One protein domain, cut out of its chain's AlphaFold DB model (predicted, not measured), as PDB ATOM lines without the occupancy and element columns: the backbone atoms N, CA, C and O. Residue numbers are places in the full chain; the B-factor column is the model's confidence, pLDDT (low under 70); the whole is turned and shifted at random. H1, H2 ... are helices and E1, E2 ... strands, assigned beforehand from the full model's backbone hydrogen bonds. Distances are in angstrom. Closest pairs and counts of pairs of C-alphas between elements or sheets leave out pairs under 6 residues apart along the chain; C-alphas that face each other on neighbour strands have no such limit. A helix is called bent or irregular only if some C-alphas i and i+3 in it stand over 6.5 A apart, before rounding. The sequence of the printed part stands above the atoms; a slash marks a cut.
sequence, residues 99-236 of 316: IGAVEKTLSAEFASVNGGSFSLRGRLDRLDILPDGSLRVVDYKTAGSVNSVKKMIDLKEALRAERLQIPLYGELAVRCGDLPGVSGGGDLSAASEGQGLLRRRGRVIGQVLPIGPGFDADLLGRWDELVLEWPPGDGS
ATOM      1  N   ILE A  99      38.893  -1.995 -43.689       91.56
ATOM      2  CA  ILE A  99      37.868  -1.452 -42.802       91.56
ATOM      3  C   ILE A  99      38.583  -0.762 -41.638       91.56
ATOM      4  O   ILE A  99      39.282  -1.400 -40.855       91.56
ATOM      5  N   GLY A 100      38.418   0.554 -41.529       86.00
ATOM      6  CA  GLY A 100      38.968   1.354 -40.435       86.00
ATOM      7  C   GLY A 100      38.094   1.329 -39.182       86.00
ATOM      8  O   GLY A 100      38.617   1.358 -38.069       86.00
ATOM      9  N   ALA A 101      36.770   1.262 -39.346       86.75
ATOM     10  CA  ALA A 101      35.828   1.216 -38.232       86.75
ATOM     11  C   ALA A 101      34.478   0.604 -38.635       86.75
ATOM     12  O   ALA A 101      34.066   0.690 -39.790       86.75
ATOM     13  N   VAL A 102      33.768   0.037 -37.659       90.38
ATOM     14  CA  VAL A 102      32.411  -0.514 -37.801       90.38
ATOM     15  C   VAL A 102      31.570   0.004 -36.641       90.38
ATOM     16  O   VAL A 102      32.038  -0.012 -35.502       90.38
ATOM     17  N   GLU A 103      30.350   0.457 -36.927       89.25
ATOM     18  CA  GLU A 103      29.361   0.912 -35.943       89.25
ATOM     19  C   GLU A 103      29.927   1.959 -34.969       89.25
ATOM     20  O   GLU A 103      29.760   1.890 -33.748       89.25
ATOM     21  N   LYS A 104      30.656   2.931 -35.527       85.62
ATOM     22  CA  LYS A 104      31.459   3.899 -34.778       85.62
ATOM     23  C   LYS A 104      30.723   5.219 -34.633       85.62
ATOM     24  O   LYS A 104      30.319   5.826 -35.625       85.62
ATOM     25  N   THR A 105      30.607   5.699 -33.400       89.94
ATOM     26  CA  THR A 105      30.083   7.035 -33.121       89.94
ATOM     27  C   THR A 105      31.173   8.086 -33.286       89.94
ATOM     28  O   THR A 105      32.225   8.024 -32.646       89.94
ATOM     29  N   LEU A 106      30.894   9.058 -34.149       86.56
ATOM     30  CA  LEU A 106      31.698  10.250 -34.371       86.56
ATOM     31  C   LEU A 106      30.945  11.479 -33.872       86.56
ATOM     32  O   LEU A 106      29.720  11.561 -33.997       86.56
ATOM     33  N   SER A 107      31.688  12.435 -33.328       87.56
ATOM     34  CA  SER A 107      31.181  13.751 -32.948       87.56
ATOM     35  C   SER A 107      32.143  14.843 -33.401       87.56
ATOM     36  O   SER A 107      33.358  14.692 -33.282       87.56
ATOM     37  N   ALA A 108      31.611  15.949 -33.908       84.81
ATOM     38  CA  ALA A 108      32.405  17.117 -34.259       84.81
ATOM     39  C   ALA A 108      31.613  18.408 -34.030       84.81
ATOM     40  O   ALA A 108      30.396  18.435 -34.214       84.81
ATOM     41  N   GLU A 109      32.324  19.470 -33.660       84.56
ATOM     42  CA  GLU A 109      31.780  20.824 -33.558       84.56
ATOM     43  C   GLU A 109      31.833  21.536 -34.914       84.56
ATOM     44  O   GLU A 109      32.757  21.350 -35.713       84.56
ATOM     45  N   PHE A 110      30.815  22.349 -35.172       80.56
ATOM     46  CA  PHE A 110      30.645  23.116 -36.396       80.56
ATOM     47  C   PHE A 110      30.431  24.572 -36.016       80.56
ATOM     48  O   PHE A 110      29.512  24.879 -35.253       80.56
ATOM     49  N   ALA A 111      31.243  25.471 -36.570       76.81
ATOM     50  CA  ALA A 111      30.955  26.893 -36.498       76.81
ATOM     51  C   ALA A 111      29.638  27.203 -37.222       76.81
ATOM     52  O   ALA A 111      29.372  26.709 -38.323       76.81
ATOM     53  N   SER A 112      28.817  28.040 -36.594       71.69
ATOM     54  CA  SER A 112      27.601  28.561 -37.201       71.69
ATOM     55  C   SER A 112      27.915  29.768 -38.077       71.69
ATOM     56  O   SER A 112      28.639  30.672 -37.657       71.69
ATOM     57  N   VAL A 113      27.313  29.838 -39.269       66.69
ATOM     58  CA  VAL A 113      27.466  31.014 -40.155       66.69
ATOM     59  C   VAL A 113      26.829  32.284 -39.575       66.69
ATOM     60  O   VAL A 113      27.180  33.382 -39.989       66.69
ATOM     61  N   ASN A 114      25.940  32.146 -38.585       65.19
ATOM     62  CA  ASN A 114      25.281  33.251 -37.881       65.19
ATOM     63  C   ASN A 114      25.918  33.548 -36.506       65.19
ATOM     64  O   ASN A 114      25.345  34.285 -35.705       65.19
ATOM     65  N   GLY A 115      27.089  32.968 -36.217       69.38
ATOM     66  CA  GLY A 115      27.731  33.009 -34.902       69.38
ATOM     67  C   GLY A 115      27.285  31.863 -33.985       69.38
ATOM     68  O   GLY A 115      26.182  31.328 -34.115       69.38
ATOM     69  N   GLY A 116      28.169  31.460 -33.068       76.75
ATOM     70  CA  GLY A 116      28.003  30.278 -32.210       76.75
ATOM     71  C   GLY A 116      28.529  28.984 -32.842       76.75
ATOM     72  O   GLY A 116      29.198  29.011 -33.875       76.75
ATOM     73  N   SER A 117      28.227  27.844 -32.222       83.94
ATOM     74  CA  SER A 117      28.566  26.516 -32.739       83.94
ATOM     75  C   SER A 117      27.435  25.518 -32.499       83.94
ATOM     76  O   SER A 117      26.579  25.722 -31.635       83.94
ATOM     77  N   PHE A 118      27.430  24.434 -33.270       85.06
ATOM     78  CA  PHE A 118      26.599  23.269 -32.999       85.06
ATOM     79  C   PHE A 118      27.412  21.980 -33.113       85.06
ATOM     80  O   PHE A 118      28.298  21.853 -33.959       85.06
ATOM     81  N   SER A 119      27.056  20.997 -32.291       88.62
ATOM     82  CA  SER A 119      27.655  19.669 -32.320       88.62
ATOM     83  C   SER A 119      26.886  18.761 -33.280       88.62
ATOM     84  O   SER A 119      25.669  18.602 -33.137       88.62
ATOM     85  N   LEU A 120      27.571  18.100 -34.208       88.38
ATOM     86  CA  LEU A 120      27.018  16.969 -34.947       88.38
ATOM     87  C   LEU A 120      27.545  15.676 -34.334       88.38
ATOM     88  O   LEU A 120      28.753  15.487 -34.230       88.38
ATOM     89  N   ARG A 121      26.636  14.766 -33.982       92.00
ATOM     90  CA  ARG A 121      26.952  13.411 -33.519       92.00
ATOM     91  C   ARG A 121      26.217  12.397 -34.383       92.00
ATOM     92  O   ARG A 121      25.022  12.545 -34.626       92.00
ATOM     93  N   GLY A 122      26.919  11.364 -34.829       90.25
ATOM     94  CA  GLY A 122      26.356  10.311 -35.671       90.25
ATOM     95  C   GLY A 122      27.081   8.989 -35.480       90.25
ATOM     96  O   GLY A 122      28.242   8.968 -35.083       90.25
ATOM     97  N   ARG A 123      26.391   7.881 -35.747       92.06
ATOM     98  CA  ARG A 123      26.968   6.535 -35.740       92.06
ATOM     99  C   ARG A 123      27.046   6.038 -37.178       92.06
ATOM    100  O   ARG A 123      26.022   5.955 -37.843       92.06
ATOM    101  N   LEU A 124      28.260   5.789 -37.654       90.88
ATOM    102  CA  LEU A 124      28.530   5.261 -38.989       90.88
ATOM    103  C   LEU A 124      28.440   3.737 -38.946       90.88
ATOM    104  O   LEU A 124      29.054   3.142 -38.059       90.88
ATOM    105  N   ASP A 125      27.774   3.107 -39.913       93.94
ATOM    106  CA  ASP A 125      27.723   1.640 -39.968       93.94
ATOM    107  C   ASP A 125      29.111   1.064 -40.246       93.94
ATOM    108  O   ASP A 125      29.557   0.137 -39.571       93.94
ATOM    109  N   ARG A 126      29.824   1.629 -41.226       93.19
ATOM    110  CA  ARG A 126      31.193   1.230 -41.541       93.19
ATOM    111  C   ARG A 126      31.973   2.355 -42.206       93.19
ATOM    112  O   ARG A 126      31.421   3.184 -42.926       93.19
ATOM    113  N   LEU A 127      33.275   2.369 -41.960       91.88
ATOM    114  CA  LEU A 127      34.213   3.230 -42.650       91.88
ATOM    115  C   LEU A 127      35.371   2.415 -43.221       91.88
ATOM    116  O   LEU A 127      36.101   1.766 -42.469       91.88
ATOM    117  N   ASP A 128      35.568   2.536 -44.527       92.69
ATOM    118  CA  ASP A 128      36.672   1.933 -45.261       92.69
ATOM    119  C   ASP A 128      37.753   2.985 -45.546       92.69
ATOM    120  O   ASP A 128      37.478   4.184 -45.667       92.69
ATOM    121  N   ILE A 129      38.991   2.522 -45.668       90.06
ATOM    122  CA  ILE A 129      40.165   3.302 -46.042       90.06
ATOM    123  C   ILE A 129      40.721   2.675 -47.314       90.06
ATOM    124  O   ILE A 129      41.067   1.492 -47.328       90.06
ATOM    125  N   LEU A 130      40.759   3.468 -48.382       90.81
ATOM    126  CA  LEU A 130      41.235   3.051 -49.698       90.81
ATOM    127  C   LEU A 130      42.764   3.185 -49.801       90.81
ATOM    128  O   LEU A 130      43.360   3.934 -49.018       90.81
ATOM    129  N   PRO A 131      43.414   2.504 -50.766       89.44
ATOM    130  CA  PRO A 131      44.873   2.548 -50.924       89.44
ATOM    131  C   PRO A 131      45.449   3.952 -51.154       89.44
ATOM    132  O   PRO A 131      46.568   4.245 -50.734       89.44
ATOM    133  N   ASP A 132      44.681   4.847 -51.779       86.56
ATOM    134  CA  ASP A 132      45.051   6.251 -52.008       86.56
ATOM    135  C   ASP A 132      44.873   7.146 -50.761       86.56
ATOM    136  O   ASP A 132      45.176   8.342 -50.790       86.56
ATOM    137  N   GLY A 133      44.386   6.578 -49.653       84.69
ATOM    138  CA  GLY A 133      44.064   7.284 -48.416       84.69
ATOM    139  C   GLY A 133      42.681   7.940 -48.407       84.69
ATOM    140  O   GLY A 133      42.359   8.642 -47.444       84.69
ATOM    141  N   SER A 134      41.862   7.735 -49.442       87.88
ATOM    142  CA  SER A 134      40.462   8.155 -49.444       87.88
ATOM    143  C   SER A 134      39.666   7.379 -48.395       87.88
ATOM    144  O   SER A 134      39.920   6.201 -48.127       87.88
ATOM    145  N   LEU A 135      38.681   8.040 -47.793       89.38
ATOM    146  CA  LEU A 135      37.742   7.413 -46.872       89.38
ATOM    147  C   LEU A 135      36.447   7.084 -47.592       89.38
ATOM    148  O   LEU A 135      35.914   7.917 -48.324       89.38
ATOM    149  N   ARG A 136      35.882   5.915 -47.306       92.69
ATOM    150  CA  ARG A 136      34.539   5.564 -47.749       92.69
ATOM    151  C   ARG A 136      33.649   5.287 -46.550       92.69
ATOM    152  O   ARG A 136      33.843   4.300 -45.852       92.69
ATOM    153  N   VAL A 137      32.660   6.142 -46.316       93.38
ATOM    154  CA  VAL A 137      31.575   5.825 -45.389       93.38
ATOM    155  C   VAL A 137      30.604   4.900 -46.096       93.38
ATOM    156  O   VAL A 137      30.100   5.236 -47.164       93.38
ATOM    157  N   VAL A 138      30.298   3.778 -45.468       94.88
ATOM    158  CA  VAL A 138      29.330   2.801 -45.945       94.88
ATOM    159  C   VAL A 138      28.110   2.814 -45.028       94.88
ATOM    160  O   VAL A 138      28.241   2.778 -43.805       94.88
ATOM    161  N   ASP A 139      26.930   2.869 -45.636       95.19
ATOM    162  CA  ASP A 139      25.627   2.754 -44.980       95.19
ATOM    163  C   ASP A 139      24.872   1.556 -45.565       95.19
ATOM    164  O   ASP A 139      24.620   1.481 -46.773       95.19
ATOM    165  N   TYR A 140      24.524   0.597 -44.715       94.44
ATOM    166  CA  TYR A 140      23.796  -0.594 -45.120       94.44
ATOM    167  C   TYR A 140      22.299  -0.325 -45.123       94.44
ATOM    168  O   TYR A 140      21.715   0.144 -44.147       94.44
ATOM    169  N   LYS A 141      21.634  -0.700 -46.216       92.19
ATOM    170  CA  LYS A 141      20.177  -0.639 -46.313       92.19
ATOM    171  C   LYS A 141      19.577  -2.026 -46.420       92.19
ATOM    172  O   LYS A 141      19.970  -2.854 -47.235       92.19
ATOM    173  N   THR A 142      18.570  -2.256 -45.590       92.00
ATOM    174  CA  THR A 142      17.893  -3.547 -45.413       92.00
ATOM    175  C   THR A 142      16.503  -3.567 -46.054       92.00
ATOM    176  O   THR A 142      15.939  -4.629 -46.302       92.00
ATOM    177  N   ALA A 143      15.962  -2.399 -46.403       88.31
ATOM    178  CA  ALA A 143      14.740  -2.251 -47.180       88.31
ATOM    179  C   ALA A 143      14.754  -0.929 -47.957       88.31
ATOM    180  O   ALA A 143      15.433   0.026 -47.573       88.31
ATOM    181  N   GLY A 144      13.981  -0.861 -49.039       84.56
ATOM    182  CA  GLY A 144      13.838   0.343 -49.852       84.56
ATOM    183  C   GLY A 144      13.642   0.023 -51.328       84.56
ATOM    184  O   GLY A 144      13.471  -1.126 -51.720       84.56
ATOM    185  N   SER A 145      13.665   1.067 -52.148       83.50
ATOM    186  CA  SER A 145      13.660   0.973 -53.610       83.50
ATOM    187  C   SER A 145      14.925   1.575 -54.214       83.50
ATOM    188  O   SER A 145      15.554   2.447 -53.609       83.50
ATOM    189  N   VAL A 146      15.235   1.196 -55.458       80.88
ATOM    190  CA  VAL A 146      16.299   1.803 -56.284       80.88
ATOM    191  C   VAL A 146      16.256   3.323 -56.223       80.88
ATOM    192  O   VAL A 146      17.257   3.977 -55.947       80.88
ATOM    193  N   ASN A 147      15.070   3.891 -56.432       85.75
ATOM    194  CA  ASN A 147      14.888   5.330 -56.452       85.75
ATOM    195  C   ASN A 147      15.157   5.957 -55.077       85.75
ATOM    196  O   ASN A 147      15.761   7.020 -54.993       85.75
ATOM    197  N   SER A 148      14.746   5.296 -53.986       86.06
ATOM    198  CA  SER A 148      15.031   5.800 -52.639       86.06
ATOM    199  C   SER A 148      16.525   5.815 -52.317       86.06
ATOM    200  O   SER A 148      16.989   6.791 -51.737       86.06
ATOM    201  N   VAL A 149      17.275   4.794 -52.746       88.25
ATOM    202  CA  VAL A 149      18.726   4.713 -52.532       88.25
ATOM    203  C   VAL A 149      19.449   5.764 -53.377       88.25
ATOM    204  O   VAL A 149      20.250   6.524 -52.844       88.25
ATOM    205  N   LYS A 150      19.082   5.914 -54.658       89.06
ATOM    206  CA  LYS A 150      19.631   6.966 -55.534       89.06
ATOM    207  C   LYS A 150      19.414   8.376 -54.982       89.06
ATOM    208  O   LYS A 150      20.286   9.222 -55.109       89.06
ATOM    209  N   LYS A 151      18.280   8.637 -54.328       91.06
ATOM    210  CA  LYS A 151      18.040   9.929 -53.667       91.06
ATOM    211  C   LYS A 151      18.926  10.161 -52.441       91.06
ATOM    212  O   LYS A 151      19.229  11.308 -52.143       91.06
ATOM    213  N   MET A 152      19.343   9.116 -51.720       90.56
ATOM    214  CA  MET A 152      20.220   9.270 -50.544       90.56
ATOM    215  C   MET A 152      21.622   9.770 -50.907       90.56
ATOM    216  O   MET A 152      22.254  10.425 -50.083       90.56
ATOM    217  N   ILE A 153      22.074   9.482 -52.128       90.81
ATOM    218  CA  ILE A 153      23.373   9.907 -52.663       90.81
ATOM    219  C   ILE A 153      23.268  11.101 -53.623       90.81
ATOM    220  O   ILE A 153      24.276  11.558 -54.155       90.81
ATOM    221  N   ASP A 154      22.067  11.632 -53.875       91.56
ATOM    222  CA  ASP A 154      21.930  12.836 -54.690       91.56
ATOM    223  C   ASP A 154      22.159  14.076 -53.828       91.56
ATOM    224  O   ASP A 154      21.309  14.482 -53.033       91.56
ATOM    225  N   LEU A 155      23.296  14.736 -54.047       90.31
ATOM    226  CA  LEU A 155      23.649  15.980 -53.371       90.31
ATOM    227  C   LEU A 155      22.551  17.051 -53.477       90.31
ATOM    228  O   LEU A 155      22.375  17.841 -52.559       90.31
ATOM    229  N   LYS A 156      21.752  17.065 -54.552       92.50
ATOM    230  CA  LYS A 156      20.615  17.990 -54.670       92.50
ATOM    231  C   LYS A 156      19.595  17.794 -53.541       92.50
ATOM    232  O   LYS A 156      19.072  18.778 -53.020       92.50
ATOM    233  N   GLU A 157      19.314  16.552 -53.158       93.88
ATOM    234  CA  GLU A 157      18.381  16.225 -52.074       93.88
ATOM    235  C   GLU A 157      18.963  16.650 -50.715       93.88
ATOM    236  O   GLU A 157      18.231  17.115 -49.839       93.88
ATOM    237  N   ALA A 158      20.287  16.575 -50.556       93.12
ATOM    238  CA  ALA A 158      20.999  17.084 -49.384       93.12
ATOM    239  C   ALA A 158      20.884  18.605 -49.257       93.12
ATOM    240  O   ALA A 158      20.483  19.118 -48.211       93.12
ATOM    241  N   LEU A 159      21.161  19.328 -50.349       93.44
ATOM    242  CA  LEU A 159      21.046  20.786 -50.407       93.44
ATOM    243  C   LEU A 159      19.634  21.254 -50.028       93.44
ATOM    244  O   LEU A 159      19.484  22.279 -49.367       93.44
ATOM    245  N   ARG A 160      18.602  20.480 -50.376       94.06
ATOM    246  CA  ARG A 160      17.182  20.779 -50.109       94.06
ATOM    247  C   ARG A 160      16.672  20.329 -48.738       94.06
ATOM    248  O   ARG A 160      15.464  20.419 -48.492       94.06
ATOM    249  N   ALA A 161      17.552  19.840 -47.862       93.56
ATOM    250  CA  ALA A 161      17.191  19.265 -46.566       93.56
ATOM    251  C   ALA A 161      16.253  18.038 -46.652       93.56
ATOM    252  O   ALA A 161      15.416  17.819 -45.778       93.56
ATOM    253  N   GLU A 162      16.350  17.237 -47.716       92.00
ATOM    254  CA  GLU A 162      15.458  16.087 -47.957       92.00
ATOM    255  C   GLU A 162      16.113  14.759 -47.594       92.00
ATOM    256  O   GLU A 162      15.465  13.875 -47.028       92.00
ATOM    257  N   ARG A 163      17.408  14.619 -47.894       92.50
ATOM    258  CA  ARG A 163      18.201  13.418 -47.615       92.50
ATOM    259  C   ARG A 163      19.551  13.823 -47.045       92.50
ATOM    260  O   ARG A 163      20.415  14.289 -47.773       92.50
ATOM    261  N   LEU A 164      19.704  13.667 -45.732       93.75
ATOM    262  CA  LEU A 164      20.860  14.210 -45.012       93.75
ATOM    263  C   LEU A 164      21.848  13.151 -44.531       93.75
ATOM    264  O   LEU A 164      22.980  13.496 -44.239       93.75
ATOM    265  N   GLN A 165      21.449  11.879 -44.458       93.19
ATOM    266  CA  GLN A 165      22.236  10.844 -43.782       93.19
ATOM    267  C   GLN A 165      23.664  10.710 -44.342       93.19
ATOM    268  O   GLN A 165      24.624  10.919 -43.609       93.19
ATOM    269  N   ILE A 166      23.806  10.431 -45.642       93.75
ATOM    270  CA  ILE A 166      25.120  10.269 -46.287       93.75
ATOM    271  C   ILE A 166      25.944  11.574 -46.280       93.75
ATOM    272  O   ILE A 166      27.101  11.528 -45.868       93.75
ATOM    273  N   PRO A 167      25.381  12.743 -46.636       92.25
ATOM    274  CA  PRO A 167      26.049  14.037 -46.469       92.25
ATOM    275  C   PRO A 167      26.581  14.320 -45.054       92.25
ATOM    276  O   PRO A 167      27.719  14.751 -44.889       92.25
ATOM    277  N   LEU A 168      25.779  14.053 -44.017       93.06
ATOM    278  CA  LEU A 168      26.175  14.251 -42.619       93.06
ATOM    279  C   LEU A 168      27.318  13.318 -42.225       93.06
ATOM    280  O   LEU A 168      28.240  13.726 -41.520       93.06
ATOM    281  N   TYR A 169      27.280  12.075 -42.701       92.06
ATOM    282  CA  TYR A 169      28.384  11.151 -42.512       92.06
ATOM    283  C   TYR A 169      29.663  11.624 -43.212       92.06
ATOM    284  O   TYR A 169      30.740  11.520 -42.629       92.06
ATOM    285  N   GLY A 170      29.544  12.195 -44.416       88.81
ATOM    286  CA  GLY A 170      30.650  12.838 -45.123       88.81
ATOM    287  C   GLY A 170      31.287  13.962 -44.302       88.81
ATOM    288  O   GLY A 170      32.496  13.949 -44.078       88.81
ATOM    289  N   GLU A 171      30.480  14.882 -43.762       87.00
ATOM    290  CA  GLU A 171      30.954  15.974 -42.896       87.00
ATOM    291  C   GLU A 171      31.667  15.472 -41.626       87.00
ATOM    292  O   GLU A 171      32.709  16.015 -41.244       87.00
ATOM    293  N   LEU A 172      31.142  14.421 -40.983       87.31
ATOM    294  CA  LEU A 172      31.780  13.800 -39.815       87.31
ATOM    295  C   LEU A 172      33.113  13.137 -40.177       87.31
ATOM    296  O   LEU A 172      34.108  13.345 -39.479       87.31
ATOM    297  N   ALA A 173      33.151  12.367 -41.267       84.81
ATOM    298  CA  ALA A 173      34.353  11.676 -41.722       84.81
ATOM    299  C   ALA A 173      35.464  12.661 -42.110       84.81
ATOM    300  O   ALA A 173      36.627  12.455 -41.755       84.81
ATOM    301  N   VAL A 174      35.117  13.769 -42.770       80.19
ATOM    302  CA  VAL A 174      36.064  14.843 -43.091       80.19
ATOM    303  C   VAL A 174      36.691  15.424 -41.819       80.19
ATOM    304  O   VAL A 174      37.920  15.455 -41.726       80.19
ATOM    305  N   ARG A 175      35.877  15.827 -40.831       76.44
ATOM    306  CA  ARG A 175      36.354  16.492 -39.601       76.44
ATOM    307  C   ARG A 175      37.088  15.578 -38.629       76.44
ATOM    308  O   ARG A 175      38.005  16.034 -37.960       76.44
ATOM    309  N   CYS A 176      36.719  14.303 -38.548       71.94
ATOM    310  CA  CYS A 176      37.342  13.377 -37.598       71.94
ATOM    311  C   CYS A 176      38.696  12.821 -38.075       71.94
ATOM    312  O   CYS A 176      39.218  11.936 -37.412       71.94
ATOM    313  N   GLY A 177      39.249  13.340 -39.185       58.06
ATOM    314  CA  GLY A 177      40.683  13.344 -39.542       58.06
ATOM    315  C   GLY A 177      41.451  12.020 -39.456       58.06
ATOM    316  O   GLY A 177      41.748  11.366 -40.453       58.06
ATOM    317  N   ASP A 178      41.767  11.601 -38.246       55.12
ATOM    318  CA  ASP A 178      42.631  10.474 -37.962       55.12
ATOM    319  C   ASP A 178      41.875   9.495 -37.077       55.12
ATOM    320  O   ASP A 178      41.798   9.633 -35.857       55.12
ATOM    321  N   LEU A 179      41.273   8.490 -37.706       51.00
ATOM    322  CA  LEU A 179      40.703   7.384 -36.956       51.00
ATOM    323  C   LEU A 179      41.853   6.417 -36.669       51.00
ATOM    324  O   LEU A 179      42.425   5.880 -37.627       51.00
ATOM    325  N   PRO A 180      42.232   6.196 -35.396       44.84
ATOM    326  CA  PRO A 180      43.202   5.161 -35.078       44.84
ATOM    327  C   PRO A 180      42.702   3.824 -35.640       44.84
ATOM    328  O   PRO A 180      41.500   3.544 -35.619       44.84
ATOM    329  N   GLY A 181      43.628   3.031 -36.194       43.97
ATOM    330  CA  GLY A 181      43.334   1.707 -36.742       43.97
ATOM    331  C   GLY A 181      42.572   0.827 -35.747       43.97
ATOM    332  O   GLY A 181      42.632   1.053 -34.541       43.97
ATOM    333  N   VAL A 182      41.838  -0.152 -36.285       44.44
ATOM    334  CA  VAL A 182      40.846  -1.005 -35.610       44.44
ATOM    335  C   VAL A 182      41.297  -1.470 -34.219       44.44
ATOM    336  O   VAL A 182      41.914  -2.515 -34.060       44.44
ATOM    337  N   SER A 183      40.982  -0.692 -33.187       37.47
ATOM    338  CA  SER A 183      40.841  -1.139 -31.799       37.47
ATOM    339  C   SER A 183      40.361   0.030 -30.940       37.47
ATOM    340  O   SER A 183      41.071   0.997 -30.685       37.47
ATOM    341  N   GLY A 184      39.108  -0.047 -30.498       37.41
ATOM    342  CA  GLY A 184      38.560   0.876 -29.512       37.41
ATOM    343  C   GLY A 184      37.082   1.126 -29.745       37.41
ATOM    344  O   GLY A 184      36.709   1.978 -30.554       37.41
ATOM    345  N   GLY A 185      36.233   0.412 -29.008       39.47
ATOM    346  CA  GLY A 185      34.793   0.668 -28.901       39.47
ATOM    347  C   GLY A 185      34.466   1.944 -28.114       39.47
ATOM    348  O   GLY A 185      33.633   1.904 -27.220       39.47
ATOM    349  N   GLY A 186      35.159   3.048 -28.397       52.72
ATOM    350  CA  GLY A 186      34.917   4.363 -27.797       52.72
ATOM    351  C   GLY A 186      34.452   5.385 -28.830       52.72
ATOM    352  O   GLY A 186      34.782   5.264 -30.010       52.72
ATOM    353  N   ASP A 187      33.706   6.394 -28.408       57.59
ATOM    354  CA  ASP A 187      33.323   7.513 -29.270       57.59
ATOM    355  C   ASP A 187      34.573   8.300 -29.693       57.59
ATOM    356  O   ASP A 187      35.505   8.470 -28.904       57.59
ATOM    357  N   LEU A 188      34.610   8.778 -30.938       58.47
ATOM    358  CA  LEU A 188      35.653   9.702 -31.389       58.47
ATOM    359  C   LEU A 188      35.078  11.109 -31.485       58.47
ATOM    360  O   LEU A 188      34.017  11.318 -32.076       58.47
ATOM    361  N   SER A 189      35.794  12.062 -30.896       55.78
ATOM    362  CA  SER A 189      35.498  13.486 -31.005       55.78
ATOM    363  C   SER A 189      36.661  14.184 -31.696       55.78
ATOM    364  O   SER A 189      37.821  13.939 -31.361       55.78
ATOM    365  N   ALA A 190      36.359  15.025 -32.682       56.81
ATOM    366  CA  ALA A 190      37.347  15.964 -33.193       56.81
ATOM    367  C   ALA A 190      37.566  17.066 -32.140       56.81
ATOM    368  O   ALA A 190      36.594  17.637 -31.639       56.81
ATOM    369  N   ALA A 191      38.825  17.366 -31.798       45.66
ATOM    370  CA  ALA A 191      39.143  18.564 -31.024       45.66
ATOM    371  C   ALA A 191      38.733  19.821 -31.819       45.66
ATOM    372  O   ALA A 191      38.741  19.803 -33.052       45.66
ATOM    373  N   SER A 192      38.348  20.882 -31.101       41.47
ATOM    374  CA  SER A 192      37.920  22.189 -31.631       41.47
ATOM    375  C   SER A 192      38.735  22.657 -32.844       41.47
ATOM    376  O   SER A 192      39.951  22.453 -32.874       41.47
ATOM    377  N   GLU A 193      38.068  23.323 -33.800       41.88
ATOM    378  CA  GLU A 193      38.672  23.948 -34.990       41.88
ATOM    379  C   GLU A 193      40.038  24.574 -34.657       41.88
ATOM    380  O   GLU A 193      40.122  25.554 -33.920       41.88
ATOM    381  N   GLY A 194      41.125  23.980 -35.166       39.19
ATOM    382  CA  GLY A 194      42.466  24.557 -35.026       39.19
ATOM    383  C   GLY A 194      43.630  23.584 -34.842       39.19
ATOM    384  O   GLY A 194      44.771  24.001 -35.021       39.19
ATOM    385  N   GLN A 195      43.410  22.304 -34.535       35.00
ATOM    386  CA  GLN A 195      44.512  21.342 -34.378       35.00
ATOM    387  C   GLN A 195      44.179  20.026 -35.079       35.00
ATOM    388  O   GLN A 195      43.407  19.222 -34.576       35.00
ATOM    389  N   GLY A 196      44.749  19.836 -36.271       35.62
ATOM    390  CA  GLY A 196      44.556  18.621 -37.066       35.62
ATOM    391  C   GLY A 196      44.135  18.852 -38.515       35.62
ATOM    392  O   GLY A 196      43.529  17.969 -39.109       35.62
ATOM    393  N   LEU A 197      44.473  19.993 -39.133       37.97
ATOM    394  CA  LEU A 197      44.492  20.079 -40.598       37.97
ATOM    395  C   LEU A 197      45.732  19.335 -41.135       37.97
ATOM    396  O   LEU A 197      46.593  19.903 -41.807       37.97
ATOM    397  N   LEU A 198      45.859  18.042 -40.817       37.56
ATOM    398  CA  LEU A 198      46.645  17.154 -41.660       37.56
ATOM    399  C   LEU A 198      45.972  17.228 -43.024       37.56
ATOM    400  O   LEU A 198      44.802  16.876 -43.170       37.56
ATOM    401  N   ARG A 199      46.689  17.786 -44.002       43.56
ATOM    402  CA  ARG A 199      46.278  17.831 -45.404       43.56
ATOM    403  C   ARG A 199      45.974  16.397 -45.850       43.56
ATOM    404  O   ARG A 199      46.882  15.690 -46.289       43.56
ATOM    405  N   ARG A 200      44.725  15.942 -45.686       55.75
ATOM    406  CA  ARG A 200      44.271  14.645 -46.194       55.75
ATOM    407  C   ARG A 200      44.545  14.643 -47.695       55.75
ATOM    408  O   ARG A 200      44.169  15.580 -48.393       55.75
ATOM    409  N   ARG A 201      45.239  13.611 -48.178       51.47
ATOM    410  CA  ARG A 201      45.526  13.448 -49.610       51.47
ATOM    411  C   ARG A 201      44.348  12.843 -50.387       51.47
ATOM    412  O   ARG A 201      44.274  13.069 -51.588       51.47
ATOM    413  N   GLY A 202      43.451  12.113 -49.715       65.56
ATOM    414  CA  GLY A 202      42.330  11.387 -50.327       65.56
ATOM    415  C   GLY A 202      40.957  12.054 -50.162       65.56
ATOM    416  O   GLY A 202      40.772  12.952 -49.338       65.56
ATOM    417  N   ARG A 203      39.989  11.590 -50.960       85.06
ATOM    418  CA  ARG A 203      38.586  12.041 -50.987       85.06
ATOM    419  C   ARG A 203      37.765  11.392 -49.869       85.06
ATOM    420  O   ARG A 203      38.186  10.404 -49.273       85.06
ATOM    421  N   VAL A 204      36.567  11.916 -49.613       87.94
ATOM    422  CA  VAL A 204      35.550  11.225 -48.805       87.94
ATOM    423  C   VAL A 204      34.419  10.779 -49.721       87.94
ATOM    424  O   VAL A 204      33.918  11.561 -50.522       87.94
ATOM    425  N   ILE A 205      34.025   9.517 -49.619       92.31
ATOM    426  CA  ILE A 205      32.999   8.892 -50.451       92.31
ATOM    427  C   ILE A 205      31.908   8.367 -49.524       92.31
ATOM    428  O   ILE A 205      32.177   7.574 -48.630       92.31
ATOM    429  N   GLY A 206      30.668   8.788 -49.722       93.50
ATOM    430  CA  GLY A 206      29.512   8.155 -49.105       93.50
ATOM    431  C   GLY A 206      28.963   7.068 -50.018       93.50
ATOM    432  O   GLY A 206      28.654   7.358 -51.167       93.50
ATOM    433  N   GLN A 207      28.822   5.837 -49.537       93.75
ATOM    434  CA  GLN A 207      28.292   4.711 -50.300       93.75
ATOM    435  C   GLN A 207      27.119   4.066 -49.564       93.75
ATOM    436  O   GLN A 207      27.160   3.876 -48.349       93.75
ATOM    437  N   VAL A 208      26.078   3.701 -50.314       93.56
ATOM    438  CA  VAL A 208      24.926   2.967 -49.781       93.56
ATOM    439  C   VAL A 208      24.927   1.544 -50.322       93.56
ATOM    440  O   VAL A 208      24.903   1.345 -51.537       93.56
ATOM    441  N   LEU A 209      24.896   0.556 -49.426       92.62
ATOM    442  CA  LEU A 209      24.910  -0.864 -49.770       92.62
ATOM    443  C   LEU A 209      23.552  -1.521 -49.474       92.62
ATOM    444  O   LEU A 209      23.238  -1.820 -48.317       92.62
ATOM    445  N   PRO A 210      22.712  -1.759 -50.499       91.44
ATOM    446  CA  PRO A 210      21.456  -2.484 -50.339       91.44
ATOM    447  C   PRO A 210      21.710  -3.991 -50.170       91.44
ATOM    448  O   PRO A 210      22.130  -4.658 -51.109       91.44
ATOM    449  N   ILE A 211      21.423  -4.537 -48.987       91.56
ATOM    450  CA  ILE A 211      21.713  -5.940 -48.614       91.56
ATOM    451  C   ILE A 211      20.470  -6.755 -48.220       91.56
ATOM    452  O   ILE A 211      20.561  -7.946 -47.931       91.56
ATOM    453  N   GLY A 212      19.296  -6.125 -48.173       91.50
ATOM    454  CA  GLY A 212      18.045  -6.791 -47.814       91.50
ATOM    455  C   GLY A 212      17.374  -7.574 -48.955       91.50
ATOM    456  O   GLY A 212      17.579  -7.267 -50.130       91.50
ATOM    457  N   PRO A 213      16.472  -8.522 -48.636       90.75
ATOM    458  CA  PRO A 213      15.817  -9.409 -49.606       90.75
ATOM    459  C   PRO A 213      14.770  -8.722 -50.497       90.75
ATOM    460  O   PRO A 213      14.167  -9.377 -51.345       90.75
ATOM    461  N   GLY A 214      14.477  -7.442 -50.252       86.94
ATOM    462  CA  GLY A 214      13.561  -6.636 -51.064       86.94
ATOM    463  C   GLY A 214      14.251  -5.835 -52.170       86.94
ATOM    464  O   GLY A 214      13.559  -5.169 -52.935       86.94
ATOM    465  N   PHE A 215      15.584  -5.859 -52.240       85.81
ATOM    466  CA  PHE A 215      16.322  -5.146 -53.275       85.81
ATOM    467  C   PHE A 215      16.476  -5.983 -54.540       85.81
ATOM    468  O   PHE A 215      16.668  -7.196 -54.489       85.81
ATOM    469  N   ASP A 216      16.395  -5.293 -55.674       71.69
ATOM    470  CA  ASP A 216      16.580  -5.869 -57.000       71.69
ATOM    471  C   ASP A 216      18.019  -6.391 -57.184       71.69
ATOM    472  O   ASP A 216      18.982  -5.760 -56.734       71.69
ATOM    473  N   ALA A 217      18.178  -7.520 -57.873       66.06
ATOM    474  CA  ALA A 217      19.485  -8.047 -58.245       66.06
ATOM    475  C   ALA A 217      20.263  -7.070 -59.149       66.06
ATOM    476  O   ALA A 217      21.488  -6.983 -59.046       66.06
ATOM    477  N   ASP A 218      19.565  -6.262 -59.951       65.69
ATOM    478  CA  ASP A 218      20.181  -5.238 -60.802       65.69
ATOM    479  C   ASP A 218      20.834  -4.114 -59.983       65.69
ATOM    480  O   ASP A 218      21.885  -3.584 -60.350       65.69
ATOM    481  N   LEU A 219      20.245  -3.767 -58.831       66.12
ATOM    482  CA  LEU A 219      20.842  -2.837 -57.868       66.12
ATOM    483  C   LEU A 219      22.097  -3.417 -57.244       66.12
ATOM    484  O   LEU A 219      23.070  -2.684 -57.073       66.12
ATOM    485  N   LEU A 220      22.064  -4.712 -56.900       60.75
ATOM    486  CA  LEU A 220      23.255  -5.395 -56.414       60.75
ATOM    487  C   LEU A 220      24.366  -5.204 -57.440       60.75
ATOM    488  O   LEU A 220      25.442  -4.771 -57.059       60.75
ATOM    489  N   GLY A 221      24.069  -5.385 -58.734       64.19
ATOM    490  CA  GLY A 221      24.960  -5.153 -59.876       64.19
ATOM    491  C   GLY A 221      25.709  -3.815 -59.914       64.19
ATOM    492  O   GLY A 221      26.812  -3.794 -60.451       64.19
ATOM    493  N   ARG A 222      25.165  -2.741 -59.328       74.19
ATOM    494  CA  ARG A 222      25.591  -1.347 -59.571       74.19
ATOM    495  C   ARG A 222      26.038  -0.595 -58.310       74.19
ATOM    496  O   ARG A 222      25.901   0.624 -58.250       74.19
ATOM    497  N   TRP A 223      26.545  -1.289 -57.289       81.94
ATOM    498  CA  TRP A 223      26.997  -0.662 -56.031       81.94
ATOM    499  C   TRP A 223      28.031   0.458 -56.215       81.94
ATOM    500  O   TRP A 223      28.017   1.429 -55.458       81.94
ATOM    501  N   ASP A 224      28.871   0.363 -57.244       79.69
ATOM    502  CA  ASP A 224      29.906   1.363 -57.535       79.69
ATOM    503  C   ASP A 224      29.320   2.688 -58.041       79.69
ATOM    504  O   ASP A 224      29.949   3.736 -57.939       79.69
ATOM    505  N   GLU A 225      28.075   2.671 -58.523       81.94
ATOM    506  CA  GLU A 225      27.333   3.876 -58.898       81.94
ATOM    507  C   GLU A 225      26.551   4.478 -57.724       81.94
ATOM    508  O   GLU A 225      26.028   5.590 -57.824       81.94
ATOM    509  N   LEU A 226      26.431   3.753 -56.606       83.88
ATOM    510  CA  LEU A 226      25.687   4.189 -55.424       83.88
ATOM    511  C   LEU A 226      26.578   4.992 -54.473       83.88
ATOM    512  O   LEU A 226      26.606   4.748 -53.265       83.88
ATOM    513  N   VAL A 227      27.295   5.957 -55.048       89.69
ATOM    514  CA  VAL A 227      28.301   6.769 -54.372       89.69
ATOM    515  C   VAL A 227      27.992   8.262 -54.463       89.69
ATOM    516  O   VAL A 227      27.488   8.765 -55.465       89.69
ATOM    517  N   LEU A 228      28.334   8.978 -53.398       89.38
ATOM    518  CA  LEU A 228      28.401  10.428 -53.331       89.38
ATOM    519  C   LEU A 228      29.834  10.810 -52.972       89.38
ATOM    520  O   LEU A 228      30.275  10.559 -51.852       89.38
ATOM    521  N   GLU A 229      30.557  11.437 -53.897       88.62
ATOM    522  CA  GLU A 229      31.812  12.098 -53.543       88.62
ATOM    523  C   GLU A 229      31.498  13.337 -52.705       88.62
ATOM    524  O   GLU A 229      30.740  14.219 -53.121       88.62
ATOM    525  N   TRP A 230      32.052  13.379 -51.497       84.81
ATOM    526  CA  TRP A 230      31.915  14.507 -50.598       84.81
ATOM    527  C   TRP A 230      33.075  15.484 -50.809       84.81
ATOM    528  O   TRP A 230      34.236  15.052 -50.803       84.81
ATOM    529  N   PRO A 231      32.799  16.788 -50.982       72.25
ATOM    530  CA  PRO A 231      33.853  17.751 -51.240       72.25
ATOM    531  C   PRO A 231      34.853  17.901 -50.085       72.25
ATOM    532  O   PRO A 231      34.526  17.600 -48.929       72.25
ATOM    533  N   PRO A 232      36.070  18.400 -50.369       64.12
ATOM    534  CA  PRO A 232      37.054  18.670 -49.334       64.12
ATOM    535  C   PRO A 232      36.509  19.700 -48.336       64.12
ATOM    536  O   PRO A 232      35.902  20.707 -48.693       64.12
ATOM    537  N   GLY A 233      36.714  19.436 -47.045       62.72
ATOM    538  CA  GLY A 233      36.160  20.260 -45.969       62.72
ATOM    539  C   GLY A 233      36.801  21.630 -45.782       62.72
ATOM    540  O   GLY A 233      36.424  22.311 -44.833       62.72
ATOM    541  N   ASP A 234      37.737  22.013 -46.647       62.66
ATOM    542  CA  ASP A 234      38.587  23.204 -46.545       62.66
ATOM    543  C   ASP A 234      37.882  24.519 -46.920       62.66
ATOM    544  O   ASP A 234      38.492  25.582 -46.861       62.66
ATOM    545  N   GLY A 235      36.597  24.455 -47.284       63.09
ATOM    546  CA  GLY A 235      35.796  25.627 -47.641       63.09
ATOM    547  C   GLY A 235      36.022  26.123 -49.071       63.09
ATOM    548  O   GLY A 235      35.436  27.130 -49.448       63.09
ATOM    549  N   SER A 236      36.820  25.420 -49.882       65.19
ATOM    550  CA  SER A 236      36.998  25.750 -51.303       65.19
ATOM    551  C   SER A 236      35.809  25.328 -52.178       65.19
ATOM    552  O   SER A 236      35.645  25.836 -53.288       65.19
TER     553      SER A 236
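This is residues 99 to 236 of the 316 residues of the protein "PDDEXK_1 domain-containing protein" of Acidobacteria bacterium (UniProt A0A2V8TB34). A strongly twisted sheet of five strands curls round one helix, H3, which forms the core; E1 and E2 make a long, bent hairpin along one edge of the sheet. H1 packs on the same face of the sheet as H3, small H2 is not on the sheet but is near H3, and H4 only grazes the sheet. The printed part has 138 residues with five named strands and four named helices, in the order E1 E2 E3 H1 H2 H3 E4 H4 E5. The sheet's order is E1 E2 E3 E4 E5, mixed, with E3 and E4 parallel and the other neighbours antiparallel; the class is mixed, helices and strands. The whole is compact, with a radius of gyration of the C-alphas of 15.3 A and spans of 46 by 37 by 25 A.

E1, residues 99 to 111, begins with C-alpha 99 at (37.868, -1.452, -42.802), is 29.8 A long and bends by 90 degrees at residue 103. E2, residues 117 to 129, is 29.2 A long and bends by 89 degrees at residue 125. E3 is residues 135 to 141, 19.3 A; E4 is residues 204 to 210, 19.7 A; E5 is residues 227 to 230, ending with C-alpha 230 at (31.915, 14.507, -50.598). H3, residues 165 to 175, is 15.8 A long, with C-alpha 165 at (22.236, 10.844, -43.782). H1 is residues 146 to 152, H2 residues 155 to 159 and H4 residues 217 to 221.

E1, E2 and E3 form a meander, each strand the antiparallel neighbour of the one before, through the hairpins E1 and E2, and E2 and E3. N 106 and O 122 are 2.8 A apart, and N 128 and O 136 2.8 A. E3, H1 H2 H3 and E4 form a strand-helix-strand unit, two parallel neighbour strands with helices between; N 205 and O 135 are 2.8 A apart. E5 is antiparallel to E4, with N 228 and O 206 2.8 A apart. H3 is on the sheet; its closest C-alphas to E4 are Ile 166 and Gly 206, 5.6 A. H1 and H3 are on the same face, two layers in all; H1 has a height over the sheet of 8.8 A and lies over E4, only just along the strands at 29 degrees on the local plane. H2 is not on the sheet, and is close but not clearly touching H3, C-alphas 158 and 167 being 6.6 A apart. H4 only grazes the sheet with residues 217 to 220. In H1, H2, H3 and H4 every O i to N i+4 pair is within hydrogen-bond range.

The two C-alphas farthest apart, those of Gly 115 and Ala 217, are 47.9 A apart. The printed part has no cut. The link from H3 to E4 is long, residues 176 to 203, of which 188 to 189 pair in parallel with residues 106 to 107 of E1. pLDDT is under 70 at residues 113 to 115, 177 to 202, 217 to 221 and 232 to 236, and its mean over the printed part is 78.2.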